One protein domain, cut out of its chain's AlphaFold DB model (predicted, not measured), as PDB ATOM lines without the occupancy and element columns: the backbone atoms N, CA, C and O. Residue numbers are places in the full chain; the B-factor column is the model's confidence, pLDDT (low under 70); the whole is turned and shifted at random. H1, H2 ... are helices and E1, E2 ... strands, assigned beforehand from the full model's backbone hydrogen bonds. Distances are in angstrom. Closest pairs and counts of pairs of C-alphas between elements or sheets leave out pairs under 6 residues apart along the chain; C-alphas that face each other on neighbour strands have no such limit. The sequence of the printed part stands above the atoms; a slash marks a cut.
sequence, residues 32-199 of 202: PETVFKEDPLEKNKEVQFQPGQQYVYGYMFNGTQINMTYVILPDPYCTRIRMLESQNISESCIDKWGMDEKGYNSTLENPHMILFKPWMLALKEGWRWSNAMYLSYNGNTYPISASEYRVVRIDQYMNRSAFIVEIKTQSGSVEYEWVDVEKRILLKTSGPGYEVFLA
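This is residues 32 to 199 of the 202 residues of an uncharacterized protein of uncultured archaeon (UniProt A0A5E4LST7). What shape does the domain have? It is one antiparallel sheet curled like part of a barrel that does not close, with two very short helices, H1 and H2, and their links in the hollow on its open side. The sheet's order is E1, E6, E7, E8, E9, E10, E11, E2, E3, E4, E5, and at one end the long hairpin of E6 and E7, with E1 beside it, reaches outward. How is it made up? The 168 printed residues hold two named helices and eleven named strands, in the order E1 to E5, H1, H2, E6 to E11, and the class is mostly strand. It is compact, with a radius of gyration of the C-alphas of 16.1 A and spans of 47 by 36 by 34 A.

Where are the strands? E7, residues 140 to 157, is the longest at 44.6 A and bends by 79 degrees at residue 154; E6 is 128 to 137, 30.0 A, E8 160 to 169, 27.2 A, E9 174 to 180, E10 186 to 191 and E11 194 to 198, ending at C-alpha (13.106, 31.792, -21.544). E1, residues 33 to 38, begins at C-alpha (42.158, 21.663, -6.301); E2 is 54 to 61, E3 64 to 73, 29.0 A, E4 79 to 83 and E5 92 to 94. Where are the helices? H1 is residues 106 to 109 and H2 118 to 122.

How do the strands join? E6 to E11 form one meander and E2 to E5 another, each strand the antiparallel neighbour of the one before. E7 and E8, a hairpin at 153 degrees, have N 150 and O 166 at 2.9 A. E11 is the antiparallel neighbour of E2, with N 58 and O 197 at 2.8 A. What are the edges? E1 has N 35 and O 134 of E6 at 2.8 A, and E5 has N 92 and O 81 of E4 at 2.8 A; these edge strands are apart. And the helices? H2 stands at the sheet's level, at a height of 2.8 A, and H1 only grazes the sheet; they only just touch, with 3 pairs of C-alphas within 8 A, the closest Thr 107 and Pro 118 at 5.8 A. H1 is too short for an O i to N i+4 pair; H2 has 0 of 1 within hydrogen-bond range, but 2 of 2 O i to N i+3 pairs.

How large is it? The two C-alphas farthest apart, those of Asn 138 and Asn 159, are 52.1 A apart. Is it continuous? The printed part has no cut; the long links are E1 to E2 and E5 to H1. Where is confidence low? Residues 89 to 90 and 102 to 112 are under 70.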
ATOM      1  N   PRO A  32      45.385  24.167  -3.831       81.81
ATOM      2  CA  PRO A  32      44.055  23.628  -3.617       81.81
ATOM      3  C   PRO A  32      43.406  23.317  -4.969       81.81
ATOM      4  O   PRO A  32      43.403  24.160  -5.868       81.81
ATOM      5  N   GLU A  33      42.850  22.119  -5.099       85.62
ATOM      6  CA  GLU A  33      42.158  21.663  -6.301       85.62
ATOM      7  C   GLU A  33      40.679  21.446  -5.983       85.62
ATOM      8  O   GLU A  33      40.324  20.898  -4.939       85.62
ATOM      9  N   THR A  34      39.794  21.883  -6.875       82.62
ATOM     10  CA  THR A  34      38.366  21.585  -6.765       82.62
ATOM     11  C   THR A  34      38.073  20.281  -7.491       82.62
ATOM     12  O   THR A  34      38.338  20.158  -8.680       82.62
ATOM     13  N   VAL A  35      37.511  19.311  -6.775       84.00
ATOM     14  CA  VAL A  35      37.138  18.003  -7.314       84.00
ATOM     15  C   VAL A  35      35.622  17.908  -7.364       84.00
ATOM     16  O   VAL A  35      34.952  17.977  -6.332       84.00
ATOM     17  N   PHE A  36      35.081  17.698  -8.557       82.69
ATOM     18  CA  PHE A  36      33.665  17.415  -8.756       82.69
ATOM     19  C   PHE A  36      33.441  15.903  -8.768       82.69
ATOM     20  O   PHE A  36      34.128  15.165  -9.473       82.69
ATOM     21  N   LYS A  37      32.484  15.430  -7.970       84.81
ATOM     22  CA  LYS A  37      31.992  14.054  -8.020       84.81
ATOM     23  C   LYS A  37      30.529  14.071  -8.408       84.81
ATOM     24  O   LYS A  37      29.714  14.734  -7.773       84.81
ATOM     25  N   GLU A  38      30.214  13.314  -9.440       84.00
ATOM     26  CA  GLU A  38      28.881  13.200 -10.004       84.00
ATOM     27  C   GLU A  38      28.485  11.727 -10.041       84.00
ATOM     28  O   GLU A  38      29.307  10.871 -10.381       84.00
ATOM     29  N   ASP A  39      27.228  11.425  -9.713       86.12
ATOM     30  CA  ASP A  39      26.695  10.088  -9.957       86.12
ATOM     31  C   ASP A  39      26.666   9.801 -11.474       86.12
ATOM     32  O   ASP A  39      26.536  10.730 -12.281       86.12
ATOM     33  N   PRO A  40      26.757   8.532 -11.911       86.31
ATOM     34  CA  PRO A  40      26.655   8.196 -13.327       86.31
ATOM     35  C   PRO A  40      25.369   8.748 -13.968       86.31
ATOM     36  O   PRO A  40      24.262   8.531 -13.474       86.31
ATOM     37  N   LEU A  41      25.514   9.446 -15.100       87.81
ATOM     38  CA  LEU A  41      24.401  10.016 -15.863       87.81
ATOM     39  C   LEU A  41      24.040   9.132 -17.060       87.81
ATOM     40  O   LEU A  41      24.677   9.191 -18.111       87.81
ATOM     41  N   GLU A  42      22.963   8.361 -16.935       91.69
ATOM     42  CA  GLU A  42      22.374   7.625 -18.060       91.69
ATOM     43  C   GLU A  42      21.538   8.560 -18.947       91.69
ATOM     44  O   GLU A  42      20.328   8.730 -18.760       91.69
ATOM     45  N   LYS A  43      22.194   9.193 -19.924       92.50
ATOM     46  CA  LYS A  43      21.540  10.068 -20.905       92.50
ATOM     47  C   LYS A  43      20.622   9.244 -21.809       92.50
ATOM     48  O   LYS A  43      21.034   8.245 -22.389       92.50
ATOM     49  N   ASN A  44      19.367   9.673 -21.929       94.94
ATOM     50  CA  ASN A  44      18.329   8.994 -22.712       94.94
ATOM     51  C   ASN A  44      17.887   9.795 -23.944       94.94
ATOM     52  O   ASN A  44      16.985   9.374 -24.669       94.94
ATOM     53  N   LYS A  45      18.506  10.956 -24.169       95.62
ATOM     54  CA  LYS A  45      18.249  11.824 -25.309       95.62
ATOM     55  C   LYS A  45      19.538  12.496 -25.763       95.62
ATOM     56  O   LYS A  45      20.405  12.782 -24.945       95.62
ATOM     57  N   GLU A  46      19.642  12.748 -27.060       93.94
ATOM     58  CA  GLU A  46      20.731  13.539 -27.633       93.94
ATOM     59  C   GLU A  46      20.359  15.028 -27.650       93.94
ATOM     60  O   GLU A  46      19.178  15.395 -27.633       93.94
ATOM     61  N   VAL A  47      21.373  15.884 -27.690       90.81
ATOM     62  CA  VAL A  47      21.231  17.323 -27.926       90.81
ATOM     63  C   VAL A  47      20.507  17.559 -29.258       90.81
ATOM     64  O   VAL A  47      20.890  17.003 -30.283       90.81
ATOM     65  N   GLN A  48      19.462  18.395 -29.256       91.69
ATOM     66  CA  GLN A  48      18.635  18.675 -30.445       91.69
ATOM     67  C   GLN A  48      18.739  20.120 -30.954       91.69
ATOM     68  O   GLN A  48      17.857  20.599 -31.671       91.69
ATOM     69  N   PHE A  49      19.806  20.827 -30.587       91.38
ATOM     70  CA  PHE A  49      20.070  22.170 -31.090       91.38
ATOM     71  C   PHE A  49      20.296  22.161 -32.599       91.38
ATOM     72  O   PHE A  49      20.988  21.301 -33.135       91.38
ATOM     73  N   GLN A  50      19.696  23.129 -33.285       92.69
ATOM     74  CA  GLN A  50      19.858  23.326 -34.721       92.69
ATOM     75  C   GLN A  50      20.628  24.625 -34.974       92.69
ATOM     76  O   GLN A  50      20.333  25.630 -34.318       92.69
ATOM     77  N   PRO A  51      21.570  24.645 -35.932       94.50
ATOM     78  CA  PRO A  51      22.249  25.871 -36.333       94.50
ATOM     79  C   PRO A  51      21.266  26.999 -36.665       94.50
ATOM     80  O   PRO A  51      20.242  26.780 -37.312       94.50
ATOM     81  N   GLY A  52      21.578  28.212 -36.215       94.06
ATOM     82  CA  GLY A  52      20.744  29.400 -36.396       94.06
ATOM     83  C   GLY A  52      19.650  29.582 -35.342       94.06
ATOM     84  O   GLY A  52      19.057  30.658 -35.287       94.06
ATOM     85  N   GLN A  53      19.394  28.590 -34.479       94.56
ATOM     86  CA  GLN A  53      18.501  28.784 -33.338       94.56
ATOM     87  C   GLN A  53      19.067  29.828 -32.377       94.56
ATOM     88  O   GLN A  53      20.275  29.890 -32.131       94.56
ATOM     89  N   GLN A  54      18.165  30.622 -31.814       94.75
ATOM     90  CA  GLN A  54      18.479  31.602 -30.787       94.75
ATOM     91  C   GLN A  54      17.598  31.357 -29.572       94.75
ATOM     92  O   GLN A  54      16.448  30.939 -29.714       94.75
ATOM     93  N   TYR A  55      18.124  31.643 -28.389       94.31
ATOM     94  CA  TYR A  55      17.409  31.551 -27.125       94.31
ATOM     95  C   TYR A  55      17.737  32.779 -26.290       94.31
ATOM     96  O   TYR A  55      18.902  33.027 -25.995       94.31
ATOM     97  N   VAL A  56      16.716  33.545 -25.914       95.06
ATOM     98  CA  VAL A  56      16.874  34.726 -25.059       95.06
ATOM     99  C   VAL A  56      16.389  34.360 -23.669       95.06
ATOM    100  O   VAL A  56      15.249  33.933 -23.517       95.06
ATOM    101  N   TYR A  57      17.236  34.522 -22.662       94.31
ATOM    102  CA  TYR A  57      16.883  34.303 -21.265       94.31
ATOM    103  C   TYR A  57      16.844  35.623 -20.514       94.31
ATOM    104  O   TYR A  57      17.811  36.380 -20.544       94.31
ATOM    105  N   GLY A  58      15.736  35.878 -19.823       93.56
ATOM    106  CA  GLY A  58      15.621  36.947 -18.843       93.56
ATOM    107  C   GLY A  58      16.126  36.478 -17.483       93.56
ATOM    108  O   GLY A  58      15.746  35.409 -17.008       93.56
ATOM    109  N   TYR A  59      16.973  37.289 -16.860       91.25
ATOM    110  CA  TYR A  59      17.513  37.106 -15.520       91.25
ATOM    111  C   TYR A  59      16.968  38.191 -14.619       91.25
ATOM    112  O   TYR A  59      17.274  39.364 -14.820       91.25
ATOM    113  N   MET A  60      16.207  37.799 -13.609       91.56
ATOM    114  CA  MET A  60      15.740  38.700 -12.567       91.56
ATOM    115  C   MET A  60      16.620  38.533 -11.343       91.56
ATOM    116  O   MET A  60      16.617  37.481 -10.705       91.56
ATOM    117  N   PHE A  61      17.339  39.594 -10.990       86.06
ATOM    118  CA  PHE A  61      18.119  39.656  -9.762       86.06
ATOM    119  C   PHE A  61      17.840  40.978  -9.055       86.06
ATOM    120  O   PHE A  61      18.041  42.050  -9.626       86.06
ATOM    121  N   ASN A  62      17.335  40.912  -7.820       86.19
ATOM    122  CA  ASN A  62      16.964  42.090  -7.024       86.19
ATOM    123  C   ASN A  62      16.065  43.100  -7.771       86.19
ATOM    124  O   ASN A  62      16.212  44.309  -7.616       86.19
ATOM    125  N   GLY A  63      15.141  42.604  -8.602       84.62
ATOM    126  CA  GLY A  63      14.204  43.428  -9.376       84.62
ATOM    127  C   GLY A  63      14.758  43.999 -10.686       84.62
ATOM    128  O   GLY A  63      13.990  44.575 -11.452       84.62
ATOM    129  N   THR A  64      16.045  43.811 -10.983       90.19
ATOM    130  CA  THR A  64      16.637  44.186 -12.273       90.19
ATOM    131  C   THR A  64      16.562  43.011 -13.237       90.19
ATOM    132  O   THR A  64      16.999  41.911 -12.892       90.19
ATOM    133  N   GLN A  65      16.048  43.263 -14.445       91.94
ATOM    134  CA  GLN A  65      16.076  42.298 -15.539       91.94
ATOM    135  C   GLN A  65      17.313  42.506 -16.416       91.94
ATOM    136  O   GLN A  65      17.559  43.614 -16.893       91.94
ATOM    137  N   ILE A  66      18.052  41.432 -16.680       91.31
ATOM    138  CA  ILE A  66      19.122  41.384 -17.683       91.31
ATOM    139  C   ILE A  66      18.770  40.283 -18.677       91.31
ATOM    140  O   ILE A  66      18.369  39.198 -18.268       91.31
ATOM    141  N   ASN A  67      18.924  40.541 -19.972       92.25
ATOM    142  CA  ASN A  67      18.722  39.514 -20.987       92.25
ATOM    143  C   ASN A  67      20.072  38.954 -21.437       92.25
ATOM    144  O   ASN A  67      21.024  39.713 -21.614       92.25
ATOM    145  N   MET A  68      20.135  37.640 -21.630       90.88
ATOM    146  CA  MET A  68      21.268  36.965 -22.258       90.88
ATOM    147  C   MET A  68      20.789  36.131 -23.439       90.88
ATOM    148  O   MET A  68      19.838  35.357 -23.327       90.88
ATOM    149  N   THR A  69      21.458  36.294 -24.569       93.00
ATOM    150  CA  THR A  69      21.099  35.703 -25.848       93.00
ATOM    151  C   THR A  69      22.125  34.654 -26.230       93.00
ATOM    152  O   THR A  69      23.300  34.950 -26.450       93.00
ATOM    153  N   TYR A  70      21.657  33.420 -26.367       92.50
ATOM    154  CA  TYR A  70      22.436  32.295 -26.856       92.50
ATOM    155  C   TYR A  70      22.104  32.031 -28.316       92.50
ATOM    156  O   TYR A  70      20.933  31.917 -28.676       92.50
ATOM    157  N   VAL A  71      23.130  31.886 -29.145       93.69
ATOM    158  CA  VAL A  71      23.001  31.522 -30.557       93.69
ATOM    159  C   VAL A  71      23.712  30.203 -30.803       93.69
ATOM    160  O   VAL A  71      24.852  30.013 -30.373       93.69
ATOM    161  N   ILE A  72      23.035  29.303 -31.512       94.25
ATOM    162  CA  ILE A  72      23.610  28.053 -31.997       94.25
ATOM    163  C   ILE A  72      24.290  28.326 -33.336       94.25
ATOM    164  O   ILE A  72      23.637  28.647 -34.331       94.25
ATOM    165  N   LEU A  73      25.611  28.221 -33.362       93.06
ATOM    166  CA  LEU A  73      26.422  28.429 -34.552       93.06
ATOM    167  C   LEU A  73      26.541  27.125 -35.356       93.06
ATOM    168  O   LEU A  73      26.533  26.039 -34.774       93.06
ATOM    169  N   PRO A  74      26.658  27.211 -36.691       89.56
ATOM    170  CA  PRO A  74      26.949  26.045 -37.510       89.56
ATOM    171  C   PRO A  74      28.366  25.542 -37.219       89.56
ATOM    172  O   PRO A  74      29.331  26.297 -37.321       89.56
ATOM    173  N   ASP A  75      28.489  24.259 -36.903       90.62
ATOM    174  CA  ASP A  75      29.765  23.568 -36.752       90.62
ATOM    175  C   ASP A  75      29.593  22.098 -37.188       90.62
ATOM    176  O   ASP A  75      28.548  21.502 -36.919       90.62
ATOM    177  N   PRO A  76      30.549  21.518 -37.936       86.19
ATOM    178  CA  PRO A  76      30.415  20.162 -38.465       86.19
ATOM    179  C   PRO A  76      30.664  19.049 -37.434       86.19
ATOM    180  O   PRO A  76      30.324  17.901 -37.718       86.19
ATOM    181  N   TYR A  77      31.262  19.350 -36.277       86.44
ATOM    182  CA  TYR A  77      31.705  18.337 -35.310       86.44
ATOM    183  C   TYR A  77      30.983  18.413 -33.964       86.44
ATOM    184  O   TYR A  77      30.900  17.400 -33.268       86.44
ATOM    185  N   CYS A  78      30.435  19.572 -33.598       88.62
ATOM    186  CA  CYS A  78      29.718  19.750 -32.340       88.62
ATOM    187  C   CYS A  78      28.579  20.763 -32.450       88.62
ATOM    188  O   CYS A  78      28.415  21.455 -33.450       88.62
ATOM    189  N   THR A  79      27.792  20.889 -31.385       90.62
ATOM    190  CA  THR A  79      26.921  22.050 -31.225       90.62
ATOM    191  C   THR A  79      27.725  23.185 -30.615       90.62
ATOM    192  O   THR A  79      28.106  23.131 -29.446       90.62
ATOM    193  N   ARG A  80      27.943  24.241 -31.395       90.94
ATOM    194  CA  ARG A  80      28.653  25.435 -30.946       90.94
ATOM    195  C   ARG A  80      27.660  26.484 -30.447       90.94
ATOM    196  O   ARG A  80      26.775  26.911 -31.182       90.94
ATOM    197  N   ILE A  81      27.803  26.902 -29.199       89.88
ATOM    198  CA  ILE A  81      26.909  27.829 -28.502       89.88
ATOM    199  C   ILE A  81      27.688  29.098 -28.177       89.88
ATOM    200  O   ILE A  81      28.756  29.046 -27.567       89.88
ATOM    201  N   ARG A  82      27.138  30.253 -28.547       89.62
ATOM    202  CA  ARG A  82      27.722  31.563 -28.251       89.62
ATOM    203  C   ARG A  82      26.740  32.438 -27.489       89.62
ATOM    204  O   ARG A  82      25.594  32.563 -27.907       89.62
ATOM    205  N   MET A  83      27.211  33.089 -26.430       90.38
ATOM    206  CA  MET A  83      26.475  34.148 -25.736       90.38
ATOM    207  C   MET A  83      26.837  35.506 -26.349       90.38
ATOM    208  O   MET A  83      28.019  35.846 -26.415       90.38
ATOM    209  N   LEU A  84      25.854  36.266 -26.836       90.44
ATOM    210  CA  LEU A  84      26.109  37.498 -27.596       90.44
ATOM    211  C   LEU A  84      26.592  38.659 -26.723       90.44
ATOM    212  O   LEU A  84      27.375  39.488 -27.178       90.44
ATOM    213  N   GLU A  85      26.145  38.709 -25.473       88.75
ATOM    214  CA  GLU A  85      26.436  39.786 -24.530       88.75
ATOM    215  C   GLU A  85      27.836  39.667 -23.909       88.75
ATOM    216  O   GLU A  85      28.309  40.607 -23.270       88.75
ATOM    217  N   SER A  86      28.532  38.541 -24.105       80.88
ATOM    218  CA  SER A  86      29.905  38.387 -23.631       80.88
ATOM    219  C   SER A  86      30.932  38.703 -24.703       80.88
ATOM    220  O   SER A  86      30.942  38.117 -25.782       80.88
ATOM    221  N   GLN A  87      31.861  39.591 -24.353       71.50
ATOM    222  CA  GLN A  87      33.041  39.888 -25.170       71.50
ATOM    223  C   GLN A  87      34.235  38.978 -24.847       71.50
ATOM    224  O   GLN A  87      35.135  38.846 -25.671       71.50
ATOM    225  N   ASN A  88      34.236  38.344 -23.668       71.25
ATOM    226  CA  ASN A  88      35.386  37.604 -23.134       71.25
ATOM    227  C   ASN A  88      35.154  36.090 -23.032       71.25
ATOM    228  O   ASN A  88      36.109  35.345 -22.832       71.25
ATOM    229  N   ILE A  89      33.903  35.626 -23.115       67.12
ATOM    230  CA  ILE A  89      33.578  34.201 -23.004       67.12
ATOM    231  C   ILE A  89      33.651  33.584 -24.392       67.12
ATOM    232  O   ILE A  89      32.930  33.985 -25.307       67.12
ATOM    233  N   SER A  90      34.541  32.603 -24.523       68.12
ATOM    234  CA  SER A  90      34.652  31.762 -25.702       68.12
ATOM    235  C   SER A  90      33.367  30.968 -25.922       68.12
ATOM    236  O   SER A  90      32.678  30.564 -24.985       68.12
ATOM    237  N   GLU A  91      33.066  30.723 -27.189       84.31
ATOM    238  CA  GLU A  91      32.029  29.792 -27.624       84.31
ATOM    239  C   GLU A  91      32.200  28.442 -26.904       84.31
ATOM    240  O   GLU A  91      33.319  28.013 -26.619       84.31
ATOM    241  N   SER A  92      31.093  27.783 -26.575       85.12
ATOM    242  CA  SER A  92      31.098  26.440 -25.991       85.12
ATOM    243  C   SER A  92      30.758  25.431 -27.073       85.12
ATOM    244  O   SER A  92      29.760  25.591 -27.768       85.12
ATOM    245  N   CYS A  93      31.581  24.406 -27.228       86.38
ATOM    246  CA  CYS A  93      31.367  23.325 -28.180       86.38
ATOM    247  C   CYS A  93      30.967  22.081 -27.389       86.38
ATOM    248  O   CYS A  93      31.735  21.622 -26.544       86.38
ATOM    249  N   ILE A  94      29.746  21.592 -27.619       88.19
ATOM    250  CA  ILE A  94      29.211  20.406 -26.947       88.19
ATOM    251  C   ILE A  94      28.905  19.293 -27.942       88.19
ATOM    252  O   ILE A  94      28.351  19.532 -29.017       88.19
ATOM    253  N   ASP A  95      29.244  18.062 -27.585       89.81
ATOM    254  CA  ASP A  95      28.906  16.896 -28.388       89.81
ATOM    255  C   ASP A  95      27.399  16.567 -28.315       89.81
ATOM    256  O   ASP A  95      26.602  17.227 -27.639       89.81
ATOM    257  N   LYS A  96      26.983  15.506 -29.009       90.25
ATOM    258  CA  LYS A  96      25.583  15.052 -29.009       90.25
ATOM    259  C   LYS A  96      25.073  14.594 -27.636       90.25
ATOM    260  O   LYS A  96      23.865  14.496 -27.435       90.25
ATOM    261  N   TRP A  97      25.973  14.314 -26.699       89.88
ATOM    262  CA  TRP A  97      25.672  13.963 -25.318       89.88
ATOM    263  C   TRP A  97      25.820  15.164 -24.381       89.88
ATOM    264  O   TRP A  97      25.710  15.003 -23.167       89.88
ATOM    265  N   GLY A  98      26.047  16.368 -24.902       86.38
ATOM    266  CA  GLY A  98      26.194  17.578 -24.107       86.38
ATOM    267  C   GLY A  98      27.512  17.680 -23.342       86.38
ATOM    268  O   GLY A  98      27.592  18.507 -22.443       86.38
ATOM    269  N   MET A  99      28.511  16.844 -23.638       84.50
ATOM    270  CA  MET A  99      29.857  16.956 -23.063       84.50
ATOM    271  C   MET A  99      30.633  18.049 -23.791       84.50
ATOM    272  O   MET A  99      30.480  18.181 -25.005       84.50
ATOM    273  N   ASP A 100      31.475  18.804 -23.083       78.69
ATOM    274  CA  ASP A 100      32.380  19.746 -23.745       78.69
ATOM    275  C   ASP A 100      33.563  19.032 -24.436       78.69
ATOM    276  O   ASP A 100      33.776  17.829 -24.263       78.69
ATOM    277  N   GLU A 101      34.363  19.765 -25.220       73.00
ATOM    278  CA  GLU A 101      35.543  19.221 -25.925       73.00
ATOM    279  C   GLU A 101      36.589  18.576 -25.001       73.00
ATOM    280  O   GLU A 101      37.410  17.774 -25.449       73.00
ATOM    281  N   LYS A 102      36.584  18.927 -23.713       65.56
ATOM    282  CA  LYS A 102      37.503  18.378 -22.714       65.56
ATOM    283  C   LYS A 102      36.940  17.122 -22.043       65.56
ATOM    284  O   LYS A 102      37.637  16.504 -21.243       65.56
ATOM    285  N   GLY A 103      35.713  16.724 -22.386       59.47
ATOM    286  CA  GLY A 103      35.025  15.581 -21.801       59.47
ATOM    287  C   GLY A 103      34.514  15.843 -20.385       59.47
ATOM    288  O   GLY A 103      34.187  14.883 -19.686       59.47
ATOM    289  N   TYR A 104      34.428  17.105 -19.954       60.72
ATOM    290  CA  TYR A 104      33.824  17.468 -18.678       60.72
ATOM    291  C   TYR A 104      32.305  17.594 -18.829       60.72
ATOM    292  O   TYR A 104      31.775  18.051 -19.849       60.72
ATOM    293  N   ASN A 105      31.571  17.189 -17.788       59.84
ATOM    294  CA  ASN A 105      30.165  17.551 -17.671       59.84
ATOM    295  C   ASN A 105      30.115  19.052 -17.371       59.84
ATOM    296  O   ASN A 105      30.290  19.491 -16.236       59.84
ATOM    297  N   SER A 106      29.834  19.845 -18.402       53.22
ATOM    298  CA  SER A 106      29.764  21.309 -18.332       53.22
ATOM    299  C   SER A 106      28.719  21.847 -17.340       53.22
ATOM    300  O   SER A 106      28.608  23.059 -17.179       53.22
ATOM    301  N   THR A 107      27.937  20.966 -16.699       53.59
ATOM    302  CA  THR A 107      26.903  21.267 -15.703       53.59
ATOM    303  C   THR A 107      27.377  22.247 -14.632       53.59
ATOM    304  O   THR A 107      26.586  23.079 -14.192       53.59
ATOM    305  N   LEU A 108      28.634  22.121 -14.196       50.69
ATOM    306  CA  LEU A 108      29.171  22.850 -13.045       50.69
ATOM    307  C   LEU A 108      30.339  23.778 -13.398       50.69
ATOM    308  O   LEU A 108      30.534  24.781 -12.717       50.69
ATOM    309  N   GLU A 109      31.094  23.484 -14.460       49.00
ATOM    310  CA  GLU A 109      32.297  24.255 -14.801       49.00
ATOM    311  C   GLU A 109      32.019  25.507 -15.639       49.00
ATOM    312  O   GLU A 109      32.789  26.464 -15.575       49.00
ATOM    313  N   ASN A 110      30.920  25.539 -16.403       60.81
ATOM    314  CA  ASN A 110      30.592  26.683 -17.251       60.81
ATOM    315  C   ASN A 110      29.271  27.345 -16.823       60.81
ATOM    316  O   ASN A 110      28.226  27.099 -17.436       60.81
ATOM    317  N   PRO A 111      29.297  28.230 -15.805       60.75
ATOM    318  CA  PRO A 111      28.100  28.915 -15.313       60.75
ATOM    319  C   PRO A 111      27.442  29.808 -16.376       60.75
ATOM    320  O   PRO A 111      26.310  30.254 -16.198       60.75
ATOM    321  N   HIS A 112      28.129  30.072 -17.490       62.59
ATOM    322  CA  HIS A 112      27.628  30.922 -18.557       62.59
ATOM    323  C   HIS A 112      26.672  30.205 -19.509       62.59
ATOM    324  O   HIS A 112      25.975  30.890 -20.245       62.59
ATOM    325  N   MET A 113      26.583  28.871 -19.500       74.62
ATOM    326  CA  MET A 113      25.675  28.120 -20.372       74.62
ATOM    327  C   MET A 113      24.402  27.700 -19.622       74.62
ATOM    328  O   MET A 113      24.167  26.521 -19.381       74.62
ATOM    329  N   ILE A 114      23.550  28.658 -19.240       83.06
ATOM    330  CA  ILE A 114      22.343  28.324 -18.460       83.06
ATOM    331  C   ILE A 114      21.293  27.556 -19.265       83.06
ATOM    332  O   ILE A 114      20.532  26.770 -18.702       83.06
ATOM    333  N   LEU A 115      21.256  27.826 -20.577       88.56
ATOM    334  CA  LEU A 115      20.348  27.255 -21.573       88.56
ATOM    335  C   LEU A 115      20.239  25.733 -21.437       88.56
ATOM    336  O   LEU A 115      19.174  25.154 -21.658       88.56
ATOM    337  N   PHE A 116      21.361  25.092 -21.119       90.06
ATOM    338  CA  PHE A 116      21.518  23.658 -21.200       90.06
ATOM    339  C   PHE A 116      22.514  23.153 -20.166       90.06
ATOM    340  O   PHE A 116      23.618  23.675 -20.041       90.06
ATOM    341  N   LYS A 117      22.139  22.074 -19.483       90.31
ATOM    342  CA  LYS A 117      23.028  21.321 -18.605       90.31
ATOM    343  C   LYS A 117      23.016  19.845 -19.023       90.31
ATOM    344  O   LYS A 117      21.934  19.316 -19.271       90.31
ATOM    345  N   PRO A 118      24.164  19.145 -19.054       89.19
ATOM    346  CA  PRO A 118      24.254  17.749 -19.492       89.19
ATOM    347  C   PRO A 118      23.236  16.784 -18.861       89.19
ATOM    348  O   PRO A 118      22.714  15.907 -19.554       89.19
ATOM    349  N   TRP A 119      22.898  16.936 -17.574       92.06
ATOM    350  CA  TRP A 119      21.907  16.078 -16.904       92.06
ATOM    351  C   TRP A 119      20.488  16.224 -17.464       92.06
ATOM    352  O   TRP A 119      19.682  15.303 -17.329       92.06
ATOM    353  N   MET A 120      20.173  17.332 -18.142       95.25
ATOM    354  CA  MET A 120      18.865  17.548 -18.772       95.25
ATOM    355  C   MET A 120      18.562  16.469 -19.822       95.25
ATOM    356  O   MET A 120      17.400  16.144 -20.068       95.25
ATOM    357  N   LEU A 121      19.602  15.850 -20.393       95.69
ATOM    358  CA  LEU A 121      19.496  14.736 -21.336       95.69
ATOM    359  C   LEU A 121      19.156  13.384 -20.688       95.69
ATOM    360  O   LEU A 121      18.842  12.438 -21.406       95.69
ATOM    361  N   ALA A 122      19.228  13.259 -19.363       96.31
ATOM    362  CA  ALA A 122      18.921  12.026 -18.628       96.31
ATOM    363  C   ALA A 122      17.497  12.009 -18.039       96.31
ATOM    364  O   ALA A 122      17.039  10.981 -17.533       96.31
ATOM    365  N   LEU A 123      16.779  13.134 -18.111       97.25
ATOM    366  CA  LEU A 123      15.491  13.304 -17.445       97.25
ATOM    367  C   LEU A 123      14.432  12.315 -17.948       97.25
ATOM    368  O   LEU A 123      14.195  12.148 -19.147       97.25
ATOM    369  N   LYS A 124      13.751  11.699 -16.991       97.38
ATOM    370  CA  LYS A 124      12.565  10.850 -17.142       97.38
ATOM    371  C   LYS A 124      11.742  10.962 -15.860       97.38
ATOM    372  O   LYS A 124      12.246  11.453 -14.850       97.38
ATOM    373  N   GLU A 125      10.484  10.536 -15.876       95.94
ATOM    374  CA  GLU A 125       9.691  10.502 -14.643       95.94
ATOM    375  C   GLU A 125      10.406   9.690 -13.554       95.94
ATOM    376  O   GLU A 125      10.992   8.640 -13.824       95.94
ATOM    377  N   GLY A 126      10.415  10.217 -12.328       93.94
ATOM    378  CA  GLY A 126      11.104   9.597 -11.194       93.94
ATOM    379  C   GLY A 126      12.636   9.643 -11.247       93.94
ATOM    380  O   GLY A 126      13.272   9.085 -10.354       93.94
ATOM    381  N   TRP A 127      13.239  10.300 -12.246       97.56
ATOM    382  CA  TRP A 127      14.691  10.470 -12.331       97.56
ATOM    383  C   TRP A 127      15.247  11.191 -11.101       97.56
ATOM    384  O   TRP A 127      14.633  12.132 -10.587       97.56
ATOM    385  N   ARG A 128      16.421  10.742 -10.654       96.81
ATOM    386  CA  ARG A 128      17.190  11.323  -9.555       96.81
ATOM    387  C   ARG A 128      18.667  11.300  -9.899       96.81
ATOM    388  O   ARG A 128      19.112  10.389 -10.593       96.81
ATOM    389  N   TRP A 129      19.394  12.274  -9.383       95.25
ATOM    390  CA  TRP A 129      20.833  12.383  -9.556       95.25
ATOM    391  C   TRP A 129      21.420  13.287  -8.485       95.25
ATOM    392  O   TRP A 129      20.740  14.203  -8.024       95.25
ATOM    393  N   SER A 130      22.673  13.058  -8.124       92.25
ATOM    394  CA  SER A 130      23.363  13.868  -7.133       92.25
ATOM    395  C   SER A 130      24.742  14.269  -7.628       92.25
ATOM    396  O   SER A 130      25.404  13.541  -8.374       92.25
ATOM    397  N   ASN A 131      25.185  15.438  -7.180       90.12
ATOM    398  CA  ASN A 131      26.558  15.882  -7.342       90.12
ATOM    399  C   ASN A 131      27.104  16.449  -6.030       90.12
ATOM    400  O   ASN A 131      26.360  16.858  -5.135       90.12
ATOM    401  N   ALA A 132      28.425  16.449  -5.918       90.12
ATOM    402  CA  ALA A 132      29.140  17.036  -4.805       90.12
ATOM    403  C   ALA A 132      30.458  17.647  -5.276       90.12
ATOM    404  O   ALA A 132      31.176  17.085  -6.104       90.12
ATOM    405  N   MET A 133      30.784  18.799  -4.711       88.50
ATOM    406  CA  MET A 133      32.029  19.513  -4.933       88.50
ATOM    407  C   MET A 133      32.886  19.417  -3.674       88.50
ATOM    408  O   MET A 133      32.415  19.679  -2.564       88.50
ATOM    409  N   TYR A 134      34.154  19.063  -3.850       89.12
ATOM    410  CA  TYR A 134      35.137  18.921  -2.782       89.12
ATOM    411  C   TYR A 134      36.339  19.834  -3.029       89.12
ATOM    412  O   TYR A 134      36.743  20.049  -4.166       89.12
ATOM    413  N   LEU A 135      36.944  20.327  -1.954       89.69
ATOM    414  CA  LEU A 135      38.256  20.959  -1.955       89.69
ATOM    415  C   LEU A 135      39.297  19.902  -1.593       89.69
ATOM    416  O   LEU A 135      39.269  19.382  -0.478       89.69
ATOM    417  N   SER A 136      40.205  19.591  -2.506       89.00
ATOM    418  CA  SER A 136      41.398  18.796  -2.231       89.00
ATOM    419  C   SER A 136      42.528  19.728  -1.794       89.00
ATOM    420  O   SER A 136      42.901  20.641  -2.529       89.00
ATOM    421  N   TYR A 137      43.045  19.535  -0.581       86.25
ATOM    422  CA  TYR A 137      44.141  20.327  -0.020       86.25
ATOM    423  C   TYR A 137      45.010  19.468   0.907       86.25
ATOM    424  O   TYR A 137      44.507  18.882   1.872       86.25
ATOM    425  N   ASN A 138      46.316  19.399   0.622       83.19
ATOM    426  CA  ASN A 138      47.302  18.582   1.343       83.19
ATOM    427  C   ASN A 138      46.859  17.113   1.506       83.19
ATOM    428  O   ASN A 138      46.849  16.577   2.617       83.19
ATOM    429  N   GLY A 139      46.399  16.490   0.415       80.56
ATOM    430  CA  GLY A 139      45.893  15.111   0.401       80.56
ATOM    431  C   GLY A 139      44.560  14.863   1.127       80.56
ATOM    432  O   GLY A 139      44.086  13.727   1.140       80.56
ATOM    433  N   ASN A 140      43.931  15.889   1.714       85.75
ATOM    434  CA  ASN A 140      42.619  15.786   2.353       85.75
ATOM    435  C   ASN A 140      41.527  16.375   1.456       85.75
ATOM    436  O   ASN A 140      41.733  17.405   0.818       85.75
ATOM    437  N   THR A 141      40.340  15.764   1.459       89.38
ATOM    438  CA  THR A 141      39.164  16.277   0.739       89.38
ATOM    439  C   THR A 141      38.132  16.844   1.706       89.38
ATOM    440  O   THR A 141      37.655  16.125   2.586       89.38
ATOM    441  N   TYR A 142      37.733  18.095   1.502       89.25
ATOM    442  CA  TYR A 142      36.723  18.789   2.300       89.25
ATOM    443  C   TYR A 142      35.473  19.048   1.454       89.25
ATOM    444  O   TYR A 142      35.608  19.576   0.353       89.25
ATOM    445  N   PRO A 143      34.259  18.695   1.908       88.81
ATOM    446  CA  PRO A 143      33.045  18.989   1.152       88.81
ATOM    447  C   PRO A 143      32.810  20.504   1.095       88.81
ATOM    448  O   PRO A 143      32.874  21.176   2.125       88.81
ATOM    449  N   ILE A 144      32.536  21.033  -0.098       89.88
ATOM    450  CA  ILE A 144      32.179  22.444  -0.308       89.88
ATOM    451  C   ILE A 144      30.669  22.580  -0.487       89.88
ATOM    452  O   ILE A 144      30.032  23.416   0.151       89.88
ATOM    453  N   SER A 145      30.097  21.762  -1.364       89.62
ATOM    454  CA  SER A 145      28.665  21.745  -1.636       89.62
ATOM    455  C   SER A 145      28.233  20.372  -2.129       89.62
ATOM    456  O   SER A 145      29.029  19.603  -2.667       89.62
ATOM    457  N   ALA A 146      26.957  20.069  -1.948       91.06
ATOM    458  CA  ALA A 146      26.302  18.937  -2.576       91.06
ATOM    459  C   ALA A 146      24.899  19.356  -3.000       91.06
ATOM    460  O   ALA A 146      24.268  20.170  -2.312       91.06
ATOM    461  N   SER A 147      24.434  18.798  -4.110       92.81
ATOM    462  CA  SER A 147      23.092  19.037  -4.624       92.81
ATOM    463  C   SER A 147      22.439  17.727  -5.045       92.81
ATOM    464  O   SER A 147      23.049  16.898  -5.719       92.81
ATOM    465  N   GLU A 148      21.177  17.564  -4.667       95.62
ATOM    466  CA  GLU A 148      20.318  16.459  -5.082       95.62
ATOM    467  C   GLU A 148      19.272  16.973  -6.065       95.62
ATOM    468  O   GLU A 148      18.577  17.954  -5.800       95.62
ATOM    469  N   TYR A 149      19.127  16.281  -7.184       96.62
ATOM    470  CA  TYR A 149      18.204  16.606  -8.256       96.62
ATOM    471  C   TYR A 149      17.150  15.511  -8.345       96.62
ATOM    472  O   TYR A 149      17.466  14.319  -8.299       96.62
ATOM    473  N   ARG A 150      15.882  15.890  -8.520       97.94
ATOM    474  CA  ARG A 150      14.812  14.927  -8.804       97.94
ATOM    475  C   ARG A 150      13.725  15.508  -9.689       97.94
ATOM    476  O   ARG A 150      13.263  16.621  -9.463       97.94
ATOM    477  N   VAL A 151      13.241  14.716 -10.641       98.44
ATOM    478  CA  VAL A 151      12.003  15.042 -11.357       98.44
ATOM    479  C   VAL A 151      10.832  14.837 -10.402       98.44
ATOM    480  O   VAL A 151      10.592  13.718  -9.945       98.44
ATOM    481  N   VAL A 152      10.102  15.911 -10.099       98.19
ATOM    482  CA  VAL A 152       8.932  15.853  -9.211       98.19
ATOM    483  C   VAL A 152       7.630  15.630  -9.972       98.19
ATOM    484  O   VAL A 152       6.752  14.936  -9.468       98.19
ATOM    485  N   ARG A 153       7.497  16.206 -11.171       98.00
ATOM    486  CA  ARG A 153       6.350  16.022 -12.073       98.00
ATOM    487  C   ARG A 153       6.668  16.522 -13.480       98.00
ATOM    488  O   ARG A 153       7.695  17.167 -13.692       98.00
ATOM    489  N   ILE A 154       5.759  16.258 -14.411       98.31
ATOM    490  CA  ILE A 154       5.693  16.914 -15.719       98.31
ATOM    491  C   ILE A 154       4.515  17.895 -15.687       98.31
ATOM    492  O   ILE A 154       3.461  17.564 -15.147       98.31
ATOM    493  N   ASP A 155       4.701  19.097 -16.226       97.31
ATOM    494  CA  ASP A 155       3.698  20.168 -16.252       97.31
ATOM    495  C   ASP A 155       3.767  20.950 -17.577       97.31
ATOM    496  O   ASP A 155       4.666  20.722 -18.388       97.31
ATOM    497  N   GLN A 156       2.832  21.870 -17.814       97.50
ATOM    498  CA  GLN A 156       2.871  22.787 -18.955       97.50
ATOM    499  C   GLN A 156       3.507  24.126 -18.566       97.50
ATOM    500  O   GLN A 156       3.129  24.746 -17.574       97.50
ATOM    501  N   TYR A 157       4.439  24.613 -19.385       95.50
ATOM    502  CA  TYR A 157       5.014  25.953 -19.270       95.50
ATOM    503  C   TYR A 157       5.128  26.586 -20.660       95.50
ATOM    504  O   TYR A 157       5.751  26.016 -21.551       95.50
ATOM    505  N   MET A 158       4.495  27.749 -20.857       93.25
ATOM    506  CA  MET A 158       4.452  28.461 -22.147       93.25
ATOM    507  C   MET A 158       3.984  27.578 -23.323       93.25
ATOM    508  O   MET A 158       4.560  27.611 -24.407       93.25
ATOM    509  N   ASN A 159       2.943  26.763 -23.107       95.06
ATOM    510  CA  ASN A 159       2.420  25.775 -24.069       95.06
ATOM    511  C   ASN A 159       3.408  24.656 -24.451       95.06
ATOM    512  O   ASN A 159       3.295  24.061 -25.523       95.06
ATOM    513  N   ARG A 160       4.392  24.370 -23.590       96.12
ATOM    514  CA  ARG A 160       5.376  23.299 -23.773       96.12
ATOM    515  C   ARG A 160       5.336  22.362 -22.575       96.12
ATOM    516  O   ARG A 160       5.314  22.811 -21.428       96.12
ATOM    517  N   SER A 161       5.383  21.059 -22.832       98.06
ATOM    518  CA  SER A 161       5.553  20.062 -21.775       98.06
ATOM    519  C   SER A 161       6.946  20.194 -21.158       98.06
ATOM    520  O   SER A 161       7.953  20.169 -21.873       98.06
ATOM    521  N   ALA A 162       7.015  20.295 -19.833       98.50
ATOM    522  CA  ALA A 162       8.242  20.523 -19.087       98.50
ATOM    523  C   ALA A 162       8.376  19.546 -17.914       98.50
ATOM    524  O   ALA A 162       7.444  19.353 -17.135       98.50
ATOM    525  N   PHE A 163       9.562  18.962 -17.750       98.56
ATOM    526  CA  PHE A 163       9.960  18.330 -16.499       98.56
ATOM    527  C   PHE A 163      10.171  19.413 -15.449       98.56
ATOM    528  O   PHE A 163      10.941  20.341 -15.681       98.56
ATOM    529  N   ILE A 164       9.534  19.274 -14.290       98.25
ATOM    530  CA  ILE A 164       9.853  20.084 -13.117       98.25
ATOM    531  C   ILE A 164      10.855  19.300 -12.284       98.25
ATOM    532  O   ILE A 164      10.551  18.213 -11.782       98.25
ATOM    533  N   VAL A 165      12.050  19.859 -12.153       98.19
ATOM    534  CA  VAL A 165      13.168  19.286 -11.414       98.19
ATOM    535  C   VAL A 165      13.356  20.085 -10.141       98.19
ATOM    536  O   VAL A 165      13.581  21.286 -10.189       98.19
ATOM    537  N   GLU A 166      13.240  19.419  -9.000       97.62
ATOM    538  CA  GLU A 166      13.620  19.986  -7.712       97.62
ATOM    539  C   GLU A 166      15.120  19.780  -7.509       97.62
ATOM    540  O   GLU A 166      15.619  18.666  -7.694       97.62
ATOM    541  N   ILE A 167      15.805  20.844  -7.104       95.75
ATOM    542  CA  ILE A 167      17.220  20.862  -6.755       95.75
ATOM    543  C   ILE A 167      17.318  21.233  -5.279       95.75
ATOM    544  O   ILE A 167      16.884  22.311  -4.872       95.75
ATOM    545  N   LYS A 168      17.873  20.337  -4.470       95.94
ATOM    546  CA  LYS A 168      18.114  20.555  -3.043       95.94
ATOM    547  C   LYS A 168      19.594  20.690  -2.789       95.94
ATOM    548  O   LYS A 168      20.339  19.754  -3.053       95.94
ATOM    549  N   THR A 169      20.010  21.820  -2.241       92.06
ATOM    550  CA  THR A 169      21.401  22.020  -1.838       92.06
ATOM    551  C   THR A 169      21.634  21.504  -0.420       92.06
ATOM    552  O   THR A 169      20.717  21.424   0.402       92.06
ATOM    553  N   GLN A 170      22.895  21.235  -0.081       90.00
ATOM    554  CA  GLN A 170      23.311  20.869   1.276       90.00
ATOM    555  C   GLN A 170      22.914  21.915   2.337       90.00
ATOM    556  O   GLN A 170      22.702  21.562   3.496       90.00
ATOM    557  N   SER A 171      22.779  23.193   1.960       89.44
ATOM    558  CA  SER A 171      22.318  24.263   2.858       89.44
ATOM    559  C   SER A 171      20.810  24.226   3.145       89.44
ATOM    560  O   SER A 171      20.323  25.028   3.937       89.44
ATOM    561  N   GLY A 172      20.067  23.313   2.512       90.81
ATOM    562  CA  GLY A 172      18.615  23.203   2.623       90.81
ATOM    563  C   GLY A 172      17.846  24.146   1.695       90.81
ATOM    564  O   GLY A 172      16.618  24.172   1.760       90.81
ATOM    565  N   SER A 173      18.536  24.902   0.830       92.19
ATOM    566  CA  SER A 173      17.872  25.674  -0.222       92.19
ATOM    567  C   SER A 173      17.202  24.721  -1.207       92.19
ATOM    568  O   SER A 173      17.757  23.674  -1.550       92.19
ATOM    569  N   VAL A 174      16.007  25.095  -1.655       94.94
ATOM    570  CA  VAL A 174      15.253  24.353  -2.662       94.94
ATOM    571  C   VAL A 174      15.024  25.265  -3.853       94.94
ATOM    572  O   VAL A 174      14.468  26.353  -3.713       94.94
ATOM    573  N   GLU A 175      15.432  24.791  -5.019       95.06
ATOM    574  CA  GLU A 175      15.246  25.458  -6.299       95.06
ATOM    575  C   GLU A 175      14.471  24.538  -7.239       95.06
ATOM    576  O   GLU A 175      14.465  23.313  -7.083       95.06
ATOM    577  N   TYR A 176      13.793  25.129  -8.214       96.69
ATOM    578  CA  TYR A 176      13.052  24.397  -9.229       96.69
ATOM    579  C   TYR A 176      13.502  24.824 -10.617       96.69
ATOM    580  O   TYR A 176      13.540  26.015 -10.920       96.69
ATOM    581  N   GLU A 177      13.780  23.847 -11.474       97.00
ATOM    582  CA  GLU A 177      14.043  24.056 -12.895       97.00
ATOM    583  C   GLU A 177      12.957  23.392 -13.743       97.00
ATOM    584  O   GLU A 177      12.611  22.227 -13.549       97.00
ATOM    585  N   TRP A 178      12.422  24.139 -14.703       98.00
ATOM    586  CA  TRP A 178      11.522  23.645 -15.736       98.00
ATOM    587  C   TRP A 178      12.359  23.350 -16.965       98.00
ATOM    588  O   TRP A 178      12.959  24.260 -17.531       98.00
ATOM    589  N   VAL A 179      12.395  22.093 -17.385       97.75
ATOM    590  CA  VAL A 179      13.192  21.645 -18.527       97.75
ATOM    591  C   VAL A 179      12.271  21.096 -19.597       97.75
ATOM    592  O   VAL A 179      11.484  20.188 -19.340       97.75
ATOM    593  N   ASP A 180      12.381  21.622 -20.812       97.69
ATOM    594  CA  ASP A 180      11.571  21.191 -21.945       97.69
ATOM    595  C   ASP A 180      11.715  19.681 -22.195       97.69
ATOM    596  O   ASP A 180      12.829  19.158 -22.316       97.69
ATOM    597  N   VAL A 181      10.587  18.971 -22.282       97.19
ATOM    598  CA  VAL A 181      10.564  17.512 -22.480       97.19
ATOM    599  C   VAL A 181      11.204  17.122 -23.813       97.19
ATOM    600  O   VAL A 181      11.880  16.092 -23.920       97.19
ATOM    601  N   GLU A 182      11.025  17.948 -24.842       94.94
ATOM    602  CA  GLU A 182      11.486  17.651 -26.187       94.94
ATOM    603  C   GLU A 182      12.916  18.142 -26.418       94.94
ATOM    604  O   GLU A 182      13.822  17.334 -26.604       94.94
ATOM    605  N   LYS A 183      13.135  19.449 -26.348       94.50
ATOM    606  CA  LYS A 183      14.408  20.101 -26.662       94.50
ATOM    607  C   LYS A 183      15.458  19.983 -25.557       94.50
ATOM    608  O   LYS A 183      16.615  20.282 -25.827       94.50
ATOM    609  N   ARG A 184      15.082  19.561 -24.339       94.88
ATOM    610  CA  ARG A 184      15.984  19.448 -23.171       94.88
ATOM    611  C   ARG A 184      16.698  20.753 -22.818       94.88
ATOM    612  O   ARG A 184      17.846  20.740 -22.390       94.88
ATOM    613  N   ILE A 185      16.001  21.868 -22.998       94.56
ATOM    614  CA  ILE A 185      16.485  23.197 -22.625       94.56
ATOM    615  C   ILE A 185      15.828  23.667 -21.346       94.56
ATOM    616  O   ILE A 185      14.681  23.310 -21.067       94.56
ATOM    617  N   LEU A 186      16.527  24.524 -20.615       95.44
ATOM    618  CA  LEU A 186      15.936  25.246 -19.506       95.44
ATOM    619  C   LEU A 186      14.829  26.169 -20.025       95.44
ATOM    620  O   LEU A 186      15.021  26.916 -20.979       95.44
ATOM    621  N   LEU A 187      13.664  26.137 -19.401       96.81
ATOM    622  CA  LEU A 187      12.566  27.061 -19.669       96.81
ATOM    623  C   LEU A 187      12.446  28.099 -18.559       96.81
ATOM    624  O   LEU A 187      12.180  29.264 -18.838       96.81
ATOM    625  N   LYS A 188      12.656  27.676 -17.311       96.50
ATOM    626  CA  LYS A 188      12.594  28.536 -16.133       96.50
ATOM    627  C   LYS A 188      13.425  27.956 -14.992       96.50
ATOM    628  O   LYS A 188      13.439  26.743 -14.814       96.50
ATOM    629  N   THR A 189      14.025  28.819 -14.187       95.31
ATOM    630  CA  THR A 189      14.571  28.512 -12.862       95.31
ATOM    631  C   THR A 189      13.893  29.409 -11.840       95.31
ATOM    632  O   THR A 189      13.768  30.611 -12.060       95.31
ATOM    633  N   SER A 190      13.473  28.838 -10.715       92.88
ATOM    634  CA  SER A 190      12.925  29.573  -9.579       92.88
ATOM    635  C   SER A 190      13.635  29.145  -8.302       92.88
ATOM    636  O   SER A 190      13.587  27.973  -7.927       92.88
ATOM    637  N   GLY A 191      14.287  30.101  -7.642       87.25
ATOM    638  CA  GLY A 191      15.020  29.890  -6.400       87.25
ATOM    639  C   GLY A 191      15.011  31.134  -5.508       87.25
ATOM    640  O   GLY A 191      14.411  32.158  -5.856       87.25
ATOM    641  N   PRO A 192      15.654  31.076  -4.331       83.06
ATOM    642  CA  PRO A 192      15.749  32.226  -3.447       83.06
ATOM    643  C   PRO A 192      16.661  33.300  -4.051       83.06
ATOM    644  O   PRO A 192      17.860  33.100  -4.220       83.06
ATOM    645  N   GLY A 193      16.093  34.474  -4.334       83.12
ATOM    646  CA  GLY A 193      16.849  35.672  -4.715       83.12
ATOM    647  C   GLY A 193      17.136  35.834  -6.209       83.12
ATOM    648  O   GLY A 193      17.674  36.872  -6.593       83.12
ATOM    649  N   TYR A 194      16.752  34.873  -7.052       88.38
ATOM    650  CA  TYR A 194      16.877  35.004  -8.500       88.38
ATOM    651  C   TYR A 194      15.822  34.193  -9.265       88.38
ATOM    652  O   TYR A 194      15.311  33.177  -8.786       88.38
ATOM    653  N   GLU A 195      15.506  34.645 -10.476       93.25
ATOM    654  CA  GLU A 195      14.688  33.909 -11.443       93.25
ATOM    655  C   GLU A 195      15.351  33.982 -12.817       93.25
ATOM    656  O   GLU A 195      15.905  35.014 -13.200       93.25
ATOM    657  N   VAL A 196      15.287  32.881 -13.557       93.62
ATOM    658  CA  VAL A 196      15.729  32.808 -14.952       93.62
ATOM    659  C   VAL A 196      14.568  32.278 -15.766       93.62
ATOM    660  O   VAL A 196      13.920  31.329 -15.335       93.62
ATOM    661  N   PHE A 197      14.287  32.846 -16.930       95.38
ATOM    662  CA  PHE A 197      13.205  32.366 -17.787       95.38
ATOM    663  C   PHE A 197      13.530  32.562 -19.260       95.38
ATOM    664  O   PHE A 197      14.187  33.529 -19.639       95.38
ATOM    665  N   LEU A 198      13.063  31.643 -20.097       95.50
ATOM    666  CA  LEU A 198      13.106  31.792 -21.544       95.50
ATOM    667  C   LEU A 198      12.119  32.898 -21.949       95.50
ATOM    668  O   LEU A 198      10.920  32.786 -21.700       95.50
ATOM    669  N   ALA A 199      12.619  33.968 -22.560       93.00
ATOM    670  CA  ALA A 199      11.792  35.037 -23.099       93.00
ATOM    671  C   ALA A 199      11.118  34.583 -24.405       93.00
ATOM    672  O   ALA A 199      11.729  33.892 -25.225       93.00
TER     673      ALA A 199